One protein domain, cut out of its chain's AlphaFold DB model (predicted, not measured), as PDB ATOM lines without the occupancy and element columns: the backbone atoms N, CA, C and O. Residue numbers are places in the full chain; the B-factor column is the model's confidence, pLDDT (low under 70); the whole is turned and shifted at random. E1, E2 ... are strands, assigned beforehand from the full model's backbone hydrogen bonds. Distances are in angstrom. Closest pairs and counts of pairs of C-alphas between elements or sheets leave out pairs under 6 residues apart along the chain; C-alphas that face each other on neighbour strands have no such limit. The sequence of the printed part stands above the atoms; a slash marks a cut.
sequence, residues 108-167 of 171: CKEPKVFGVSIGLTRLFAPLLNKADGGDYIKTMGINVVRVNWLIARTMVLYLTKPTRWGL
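Overview. This is residues 108 to 167 of the 171 residues of an uncharacterized protein of Neosartorya fischeri (strain ATCC 1020 / DSM 3700 / CBS 544.65 / FGSC A1164 / JCM 1740 / NRRL 181 / WB 181) (UniProt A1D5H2). With little regular structure, this is a loose chain of loops with two small strand hairpins, E3-E4 and E1-E2, set apart; residues 108 to 115 stick out. The 60 printed residues, 14 in named strands, hold E1, E2, E3, E4 in that order and no named helix: all strand, two antiparallel sheets. It is only just loose, close to compact, with radius of gyration of the C-alphas 12.8 A and spans 35 by 29 by 19 A.

Along the chain. E3, residues 154 to 157, spans 9.3 A from C-alpha 154 at (17.963, 38.708, -15.909). E4, residues 163 to 166, spans 10.3 A, ending at (14.632, 39.967, -18.340). E1 is residues 143 to 145, 6.4 A; E2 is residues 148 to 150, 6.5 A.

Arrangement. Hairpin E3 and E4 is antiparallel at 145 degrees, with N 155 and O 165 within hydrogen-bond range at 2.9 A. Hairpin E1 and E2 is antiparallel at 161 degrees, with N 143 and O 150 at 2.7 A. E2 and E3 are apart.

Size, cuts and confidence. The C-alphas of Glu 110 and Ala 131, the farthest apart, are 36.1 A apart. The printed part has no cut; the three links between strands are tight. Residues 158 to 167 are among those under pLDDT 70.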
ATOM      1  N   CYS A 108      19.341  22.380  -2.109       79.25
ATOM      2  CA  CYS A 108      18.650  23.626  -2.450       79.25
ATOM      3  C   CYS A 108      17.608  24.086  -1.408       79.25
ATOM      4  O   CYS A 108      17.068  25.183  -1.541       79.25
ATOM      5  N   LYS A 109      17.295  23.263  -0.397       81.81
ATOM      6  CA  LYS A 109      16.334  23.568   0.673       81.81
ATOM      7  C   LYS A 109      16.997  23.951   2.002       81.81
ATOM      8  O   LYS A 109      16.256  24.204   2.950       81.81
ATOM      9  N   GLU A 110      18.328  23.985   2.086       86.38
ATOM     10  CA  GLU A 110      19.060  24.273   3.328       86.38
ATOM     11  C   GLU A 110      18.933  25.754   3.744       86.38
ATOM     12  O   GLU A 110      18.225  26.027   4.719       86.38
ATOM     13  N   PRO A 111      19.506  26.742   3.022       83.81
ATOM     14  CA  PRO A 111      19.255  28.144   3.326       83.81
ATOM     15  C   PRO A 111      17.917  28.590   2.728       83.81
ATOM     16  O   PRO A 111      17.681  28.485   1.524       83.81
ATOM     17  N   LYS A 112      17.040  29.150   3.568       82.12
ATOM     18  CA  LYS A 112      15.788  29.773   3.124       82.12
ATOM     19  C   LYS A 112      15.716  31.208   3.629       82.12
ATOM     20  O   LYS A 112      15.840  31.456   4.824       82.12
ATOM     21  N   VAL A 113      15.491  32.142   2.712       80.38
ATOM     22  CA  VAL A 113      15.323  33.570   3.011       80.38
ATOM     23  C   VAL A 113      13.897  33.958   2.630       80.38
ATOM     24  O   VAL A 113      13.451  33.638   1.529       80.38
ATOM     25  N   PHE A 114      13.170  34.616   3.536       80.94
ATOM     26  CA  PHE A 114      11.743  34.915   3.371       80.94
ATOM     27  C   PHE A 114      11.408  36.386   3.652       80.94
ATOM     28  O   PHE A 114      12.026  37.043   4.494       80.94
ATOM     29  N   GLY A 115      10.365  36.890   2.991       73.25
ATOM     30  CA  GLY A 115       9.788  38.209   3.266       73.25
ATOM     31  C   GLY A 115      10.714  39.378   2.918       73.25
ATOM     32  O   GLY A 115      11.518  39.306   1.992       73.25
ATOM     33  N   VAL A 116      10.607  40.469   3.680       65.88
ATOM     34  CA  VAL A 116      11.351  41.728   3.459       65.88
ATOM     35  C   VAL A 116      12.870  41.604   3.638       65.88
ATOM     36  O   VAL A 116      13.607  42.528   3.306       65.88
ATOM     37  N   SER A 117      13.352  40.462   4.137       60.59
ATOM     38  CA  SER A 117      14.783  40.157   4.210       60.59
ATOM     39  C   SER A 117      15.405  39.861   2.835       60.59
ATOM     40  O   SER A 117      16.627  39.921   2.689       60.59
ATOM     41  N   ILE A 118      14.579  39.608   1.809       69.31
ATOM     42  CA  ILE A 118      15.009  39.392   0.423       69.31
ATOM     43  C   ILE A 118      15.315  40.750  -0.225       69.31
ATOM     44  O   ILE A 118      14.496  41.340  -0.930       69.31
ATOM     45  N   GLY A 119      16.518  41.261   0.023       71.31
ATOM     46  CA  GLY A 119      17.071  42.402  -0.699       71.31
ATOM     47  C   GLY A 119      17.923  41.922  -1.866       71.31
ATOM     48  O   GLY A 119      19.072  41.555  -1.655       71.31
ATOM     49  N   LEU A 120      17.396  41.946  -3.096       70.81
ATOM     50  CA  LEU A 120      18.172  41.535  -4.281       70.81
ATOM     51  C   LEU A 120      19.407  42.418  -4.512       70.81
ATOM     52  O   LEU A 120      20.398  41.940  -5.040       70.81
ATOM     53  N   THR A 121      19.371  43.667  -4.046       72.88
ATOM     54  CA  THR A 121      20.503  44.608  -4.074       72.88
ATOM     55  C   THR A 121      21.599  44.277  -3.061       72.88
ATOM     56  O   THR A 121      22.696  44.814  -3.140       72.88
ATOM     57  N   ARG A 122      21.306  43.411  -2.082       74.12
ATOM     58  CA  ARG A 122      22.288  42.902  -1.112       74.12
ATOM     59  C   ARG A 122      23.005  41.658  -1.624       74.12
ATOM     60  O   ARG A 122      23.974  41.222  -1.010       74.12
ATOM     61  N   LEU A 123      22.505  41.061  -2.705       73.62
ATOM     62  CA  LEU A 123      23.207  39.998  -3.405       73.62
ATOM     63  C   LEU A 123      24.274  40.657  -4.279       73.62
ATOM     64  O   LEU A 123      23.982  41.630  -4.970       73.62
ATOM     65  N   PHE A 124      25.496  40.131  -4.248       74.44
ATOM     66  CA  PHE A 124      26.604  40.610  -5.076       74.44
ATOM     67  C   PHE A 124      26.394  40.200  -6.543       74.44
ATOM     68  O   PHE A 124      27.073  39.313  -7.058       74.44
ATOM     69  N   ALA A 125      25.400  40.797  -7.201       81.62
ATOM     70  CA  ALA A 125      25.202  40.657  -8.634       81.62
ATOM     71  C   ALA A 125      26.282  41.478  -9.360       81.62
ATOM     72  O   ALA A 125      26.458  42.652  -9.037       81.62
ATOM     73  N   PRO A 126      27.029  40.884 -10.304       78.62
ATOM     74  CA  PRO A 126      28.067  41.603 -11.021       78.62
ATOM     75  C   PRO A 126      27.482  42.470 -12.141       78.62
ATOM     76  O   PRO A 126      26.571  42.056 -12.867       78.62
ATOM     77  N   LEU A 127      28.100  43.631 -12.342       77.50
ATOM     78  CA  LEU A 127      28.070  44.338 -13.615       77.50
ATOM     79  C   LEU A 127      29.054  43.629 -14.555       77.50
ATOM     80  O   LEU A 127      30.246  43.563 -14.252       77.50
ATOM     81  N   LEU A 128      28.571  43.047 -15.653       75.00
ATOM     82  CA  LEU A 128      29.412  42.196 -16.503       75.00
ATOM     83  C   LEU A 128      30.226  43.021 -17.497       75.00
ATOM     84  O   LEU A 128      31.405  42.745 -17.700       75.00
ATOM     85  N   ASN A 129      29.620  44.062 -18.063       74.19
ATOM     86  CA  ASN A 129      30.261  45.006 -18.968       74.19
ATOM     87  C   ASN A 129      30.084  46.441 -18.479       74.19
ATOM     88  O   ASN A 129      29.067  46.812 -17.899       74.19
ATOM     89  N   LYS A 130      31.049  47.300 -18.820       66.19
ATOM     90  CA  LYS A 130      31.031  48.724 -18.451       66.19
ATOM     91  C   LYS A 130      29.791  49.476 -18.961       66.19
ATOM     92  O   LYS A 130      29.399  50.465 -18.352       66.19
ATOM     93  N   ALA A 131      29.217  49.033 -20.079       75.12
ATOM     94  CA  ALA A 131      28.049  49.645 -20.710       75.12
ATOM     95  C   ALA A 131      26.723  48.937 -20.369       75.12
ATOM     96  O   ALA A 131      25.687  49.293 -20.929       75.12
ATOM     97  N   ASP A 132      26.731  47.939 -19.480       73.56
ATOM     98  CA  ASP A 132      25.502  47.254 -19.091       73.56
ATOM     99  C   ASP A 132      24.555  48.209 -18.349       73.56
ATOM    100  O   ASP A 132      24.959  48.977 -17.477       73.56
ATOM    101  N   GLY A 133      23.260  48.118 -18.655       77.69
ATOM    102  CA  GLY A 133      22.219  48.920 -18.003       77.69
ATOM    103  C   GLY A 133      21.876  48.499 -16.566       77.69
ATOM    104  O   GLY A 133      20.957  49.070 -15.980       77.69
ATOM    105  N   GLY A 134      22.556  47.494 -16.007       79.81
ATOM    106  CA  GLY A 134      22.315  46.991 -14.655       79.81
ATOM    107  C   GLY A 134      23.048  45.687 -14.343       79.81
ATOM    108  O   GLY A 134      23.635  45.057 -15.221       79.81
ATOM    109  N   ASP A 135      22.978  45.265 -13.080       80.06
ATOM    110  CA  ASP A 135      23.702  44.091 -12.593       80.06
ATOM    111  C   ASP A 135      22.980  42.791 -12.945       80.06
ATOM    112  O   ASP A 135      21.799  42.586 -12.627       80.06
ATOM    113  N   TYR A 136      23.703  41.869 -13.573       78.94
ATOM    114  CA  TYR A 136      23.163  40.588 -14.002       78.94
ATOM    115  C   TYR A 136      23.211  39.574 -12.863       78.94
ATOM    116  O   TYR A 136      24.174  38.831 -12.690       78.94
ATOM    117  N   ILE A 137      22.103  39.459 -12.132       80.50
ATOM    118  CA  ILE A 137      21.919  38.384 -11.144       80.50
ATOM    119  C   ILE A 137      21.871  36.993 -11.794       80.50
ATOM    120  O   ILE A 137      22.039  35.977 -11.120       80.50
ATOM    121  N   LYS A 138      21.600  36.926 -13.103       77.75
ATOM    122  CA  LYS A 138      21.439  35.665 -13.815       77.75
ATOM    123  C   LYS A 138      21.903  35.749 -15.265       77.75
ATOM    124  O   LYS A 138      21.276  36.415 -16.088       77.75
ATOM    125  N   THR A 139      22.914  34.944 -15.570       73.00
ATOM    126  CA  THR A 139      23.392  34.648 -16.930       73.00
ATOM    127  C   THR A 139      23.286  33.168 -17.279       73.00
ATOM    128  O   THR A 139      22.879  32.837 -18.382       73.00
ATOM    129  N   MET A 140      23.563  32.285 -16.313       77.19
ATOM    130  CA  MET A 140      23.618  30.826 -16.506       77.19
ATOM    131  C   MET A 140      22.475  30.055 -15.826       77.19
ATOM    132  O   MET A 140      22.391  28.836 -15.927       77.19
ATOM    133  N   GLY A 141      21.609  30.734 -15.068       71.38
ATOM    134  CA  GLY A 141      20.541  30.059 -14.328       71.38
ATOM    135  C   GLY A 141      19.418  29.533 -15.234       71.38
ATOM    136  O   GLY A 141      19.130  30.099 -16.288       71.38
ATOM    137  N   ILE A 142      18.671  28.535 -14.761       76.06
ATOM    138  CA  ILE A 142      17.496  27.994 -15.467       76.06
ATOM    139  C   ILE A 142      16.230  28.717 -14.992       76.06
ATOM    140  O   ILE A 142      16.026  28.931 -13.798       76.06
ATOM    141  N   ASN A 143      15.419  29.222 -15.923       72.62
ATOM    142  CA  ASN A 143      14.050  29.662 -15.653       72.62
ATOM    143  C   ASN A 143      13.149  28.451 -15.832       72.62
ATOM    144  O   ASN A 143      13.178  27.831 -16.889       72.62
ATOM    145  N   VAL A 144      12.345  28.152 -14.818       75.00
ATOM    146  CA  VAL A 144      11.338  27.095 -14.892       75.00
ATOM    147  C   VAL A 144       9.969  27.759 -14.929       75.00
ATOM    148  O   VAL A 144       9.561  28.404 -13.962       75.00
ATOM    149  N   VAL A 145       9.266  27.624 -16.052       73.38
ATOM    150  CA  VAL A 145       7.886  28.096 -16.223       73.38
ATOM    151  C   VAL A 145       7.021  26.886 -16.542       73.38
ATOM    152  O   VAL A 145       7.047  26.364 -17.655       73.38
ATOM    153  N   ARG A 146       6.255  26.425 -15.545       76.69
ATOM    154  CA  ARG A 146       5.545  25.132 -15.571       76.69
ATOM    155  C   ARG A 146       6.513  23.973 -15.841       76.69
ATOM    156  O   ARG A 146       7.208  23.551 -14.926       76.69
ATOM    157  N   VAL A 147       6.557  23.493 -17.084       67.56
ATOM    158  CA  VAL A 147       7.397  22.381 -17.556       67.56
ATOM    159  C   VAL A 147       8.488  22.834 -18.532       67.56
ATOM    160  O   VAL A 147       9.274  22.009 -18.974       67.56
ATOM    161  N   ASN A 148       8.565  24.129 -18.860       62.56
ATOM    162  CA  ASN A 148       9.587  24.665 -19.759       62.56
ATOM    163  C   ASN A 148      10.793  25.187 -18.968       62.56
ATOM    164  O   ASN A 148      10.623  25.903 -17.976       62.56
ATOM    165  N   TRP A 149      11.988  24.782 -19.391       67.69
ATOM    166  CA  TRP A 149      13.267  25.052 -18.744       67.69
ATOM    167  C   TRP A 149      14.151  25.780 -19.753       67.69
ATOM    168  O   TRP A 149      14.563  25.197 -20.750       67.69
ATOM    169  N   LEU A 150      14.432  27.061 -19.511       65.00
ATOM    170  CA  LEU A 150      15.198  27.881 -20.452       65.00
ATOM    171  C   LEU A 150      16.164  28.829 -19.750       65.00
ATOM    172  O   LEU A 150      15.929  29.274 -18.623       65.00
ATOM    173  N   ILE A 151      17.234  29.187 -20.441       67.00
ATOM    174  CA  ILE A 151      18.145  30.236 -19.998       67.00
ATOM    175  C   ILE A 151      17.678  31.544 -20.629       67.00
ATOM    176  O   ILE A 151      17.492  31.640 -21.835       67.00
ATOM    177  N   ALA A 152      17.455  32.552 -19.792       66.12
ATOM    178  CA  ALA A 152      17.263  33.923 -20.238       66.12
ATOM    179  C   ALA A 152      17.920  34.851 -19.222       66.12
ATOM    180  O   ALA A 152      17.750  34.670 -18.006       66.12
ATOM    181  N   ARG A 153      18.671  35.830 -19.733       70.94
ATOM    182  CA  ARG A 153      19.392  36.806 -18.917       70.94
ATOM    183  C   ARG A 153      18.422  37.636 -18.077       70.94
ATOM    184  O   ARG A 153      17.336  37.996 -18.537       70.94
ATOM    185  N   THR A 154      18.785  37.909 -16.828       75.12
ATOM    186  CA  THR A 154      17.963  38.708 -15.909       75.12
ATOM    187  C   THR A 154      18.845  39.644 -15.099       75.12
ATOM    188  O   THR A 154      19.843  39.213 -14.519       75.12
ATOM    189  N   MET A 155      18.435  40.907 -15.038       78.12
ATOM    190  CA  MET A 155      19.084  41.957 -14.261       78.12
ATOM    191  C   MET A 155      18.273  42.295 -13.008       78.12
ATOM    192  O   MET A 155      17.047  42.111 -12.957       78.12
ATOM    193  N   VAL A 156      18.967  42.797 -11.988       78.56
ATOM    194  CA  VAL A 156      18.337  43.397 -10.809       78.56
ATOM    195  C   VAL A 156      17.731  44.737 -11.201       78.56
ATOM    196  O   VAL A 156      18.372  45.542 -11.871       78.56
ATOM    197  N   LEU A 157      16.499  44.992 -10.758       75.19
ATOM    198  CA  LEU A 157      15.892  46.306 -10.889       75.19
ATOM    199  C   LEU A 157      15.818  47.009  -9.538       75.19
ATOM    200  O   LEU A 157      15.225  46.511  -8.578       75.19
ATOM    201  N   TYR A 158      16.368  48.216  -9.516       62.59
ATOM    202  CA  TYR A 158      16.397  49.108  -8.369       62.59
ATOM    203  C   TYR A 158      15.093  49.917  -8.253       62.59
ATOM    204  O   TYR A 158      15.072  51.123  -8.472       62.59
ATOM    205  N   LEU A 159      13.981  49.252  -7.917       56.81
ATOM    206  CA  LEU A 159      12.745  49.915  -7.473       56.81
ATOM    207  C   LEU A 159      12.495  49.641  -5.984       56.81
ATOM    208  O   LEU A 159      13.024  48.690  -5.414       56.81
ATOM    209  N   THR A 160      11.620  50.431  -5.356       51.41
ATOM    210  CA  THR A 160      11.176  50.273  -3.951       51.41
ATOM    211  C   THR A 160      10.529  48.914  -3.638       51.41
ATOM    212  O   THR A 160      10.236  48.620  -2.481       51.41
ATOM    213  N   LYS A 161      10.333  48.055  -4.648       55.75
ATOM    214  CA  LYS A 161       9.913  46.656  -4.526       55.75
ATOM    215  C   LYS A 161      10.924  45.740  -5.232       55.75
ATOM    216  O   LYS A 161      11.356  46.081  -6.337       55.75
ATOM    217  N   PRO A 162      11.247  44.558  -4.665       56.47
ATOM    218  CA  PRO A 162      12.180  43.612  -5.272       56.47
ATOM    219  C   PRO A 162      11.596  43.077  -6.583       56.47
ATOM    220  O   PRO A 162      10.739  42.195  -6.598       56.47
ATOM    221  N   THR A 163      12.047  43.644  -7.694       60.41
ATOM    222  CA  THR A 163      11.583  43.312  -9.041       60.41
ATOM    223  C   THR A 163      12.779  42.964  -9.926       60.41
ATOM    224  O   THR A 163      13.926  43.283  -9.616       60.41
ATOM    225  N   ARG A 164      12.521  42.210 -10.995       54.53
ATOM    226  CA  ARG A 164      13.524  41.703 -11.937       54.53
ATOM    227  C   ARG A 164      13.075  42.047 -13.348       54.53
ATOM    228  O   ARG A 164      11.876  41.999 -13.613       54.53
ATOM    229  N   TRP A 165      14.023  42.343 -14.230       50.62
ATOM    230  CA  TRP A 165      13.763  42.521 -15.660       50.62
ATOM    231  C   TRP A 165      14.602  41.534 -16.455       50.62
ATOM    232  O   TRP A 165      15.754  41.260 -16.119       50.62
ATOM    233  N   GLY A 166      14.004  40.968 -17.494       54.97
ATOM    234  CA  GLY A 166      14.632  39.967 -18.340       54.97
ATOM    235  C   GLY A 166      14.025  39.991 -19.731       54.97
ATOM    236  O   GLY A 166      12.924  40.503 -19.934       54.97
ATOM    237  N   LEU A 167      14.769  39.452 -20.689       38.81
ATOM    238  CA  LEU A 167      14.330  39.398 -22.074       38.81
ATOM    239  C   LEU A 167      13.268  38.303 -22.235       38.81
ATOM    240  O   LEU A 167      13.543  37.128 -22.004       38.81
TER     241      LEU A 167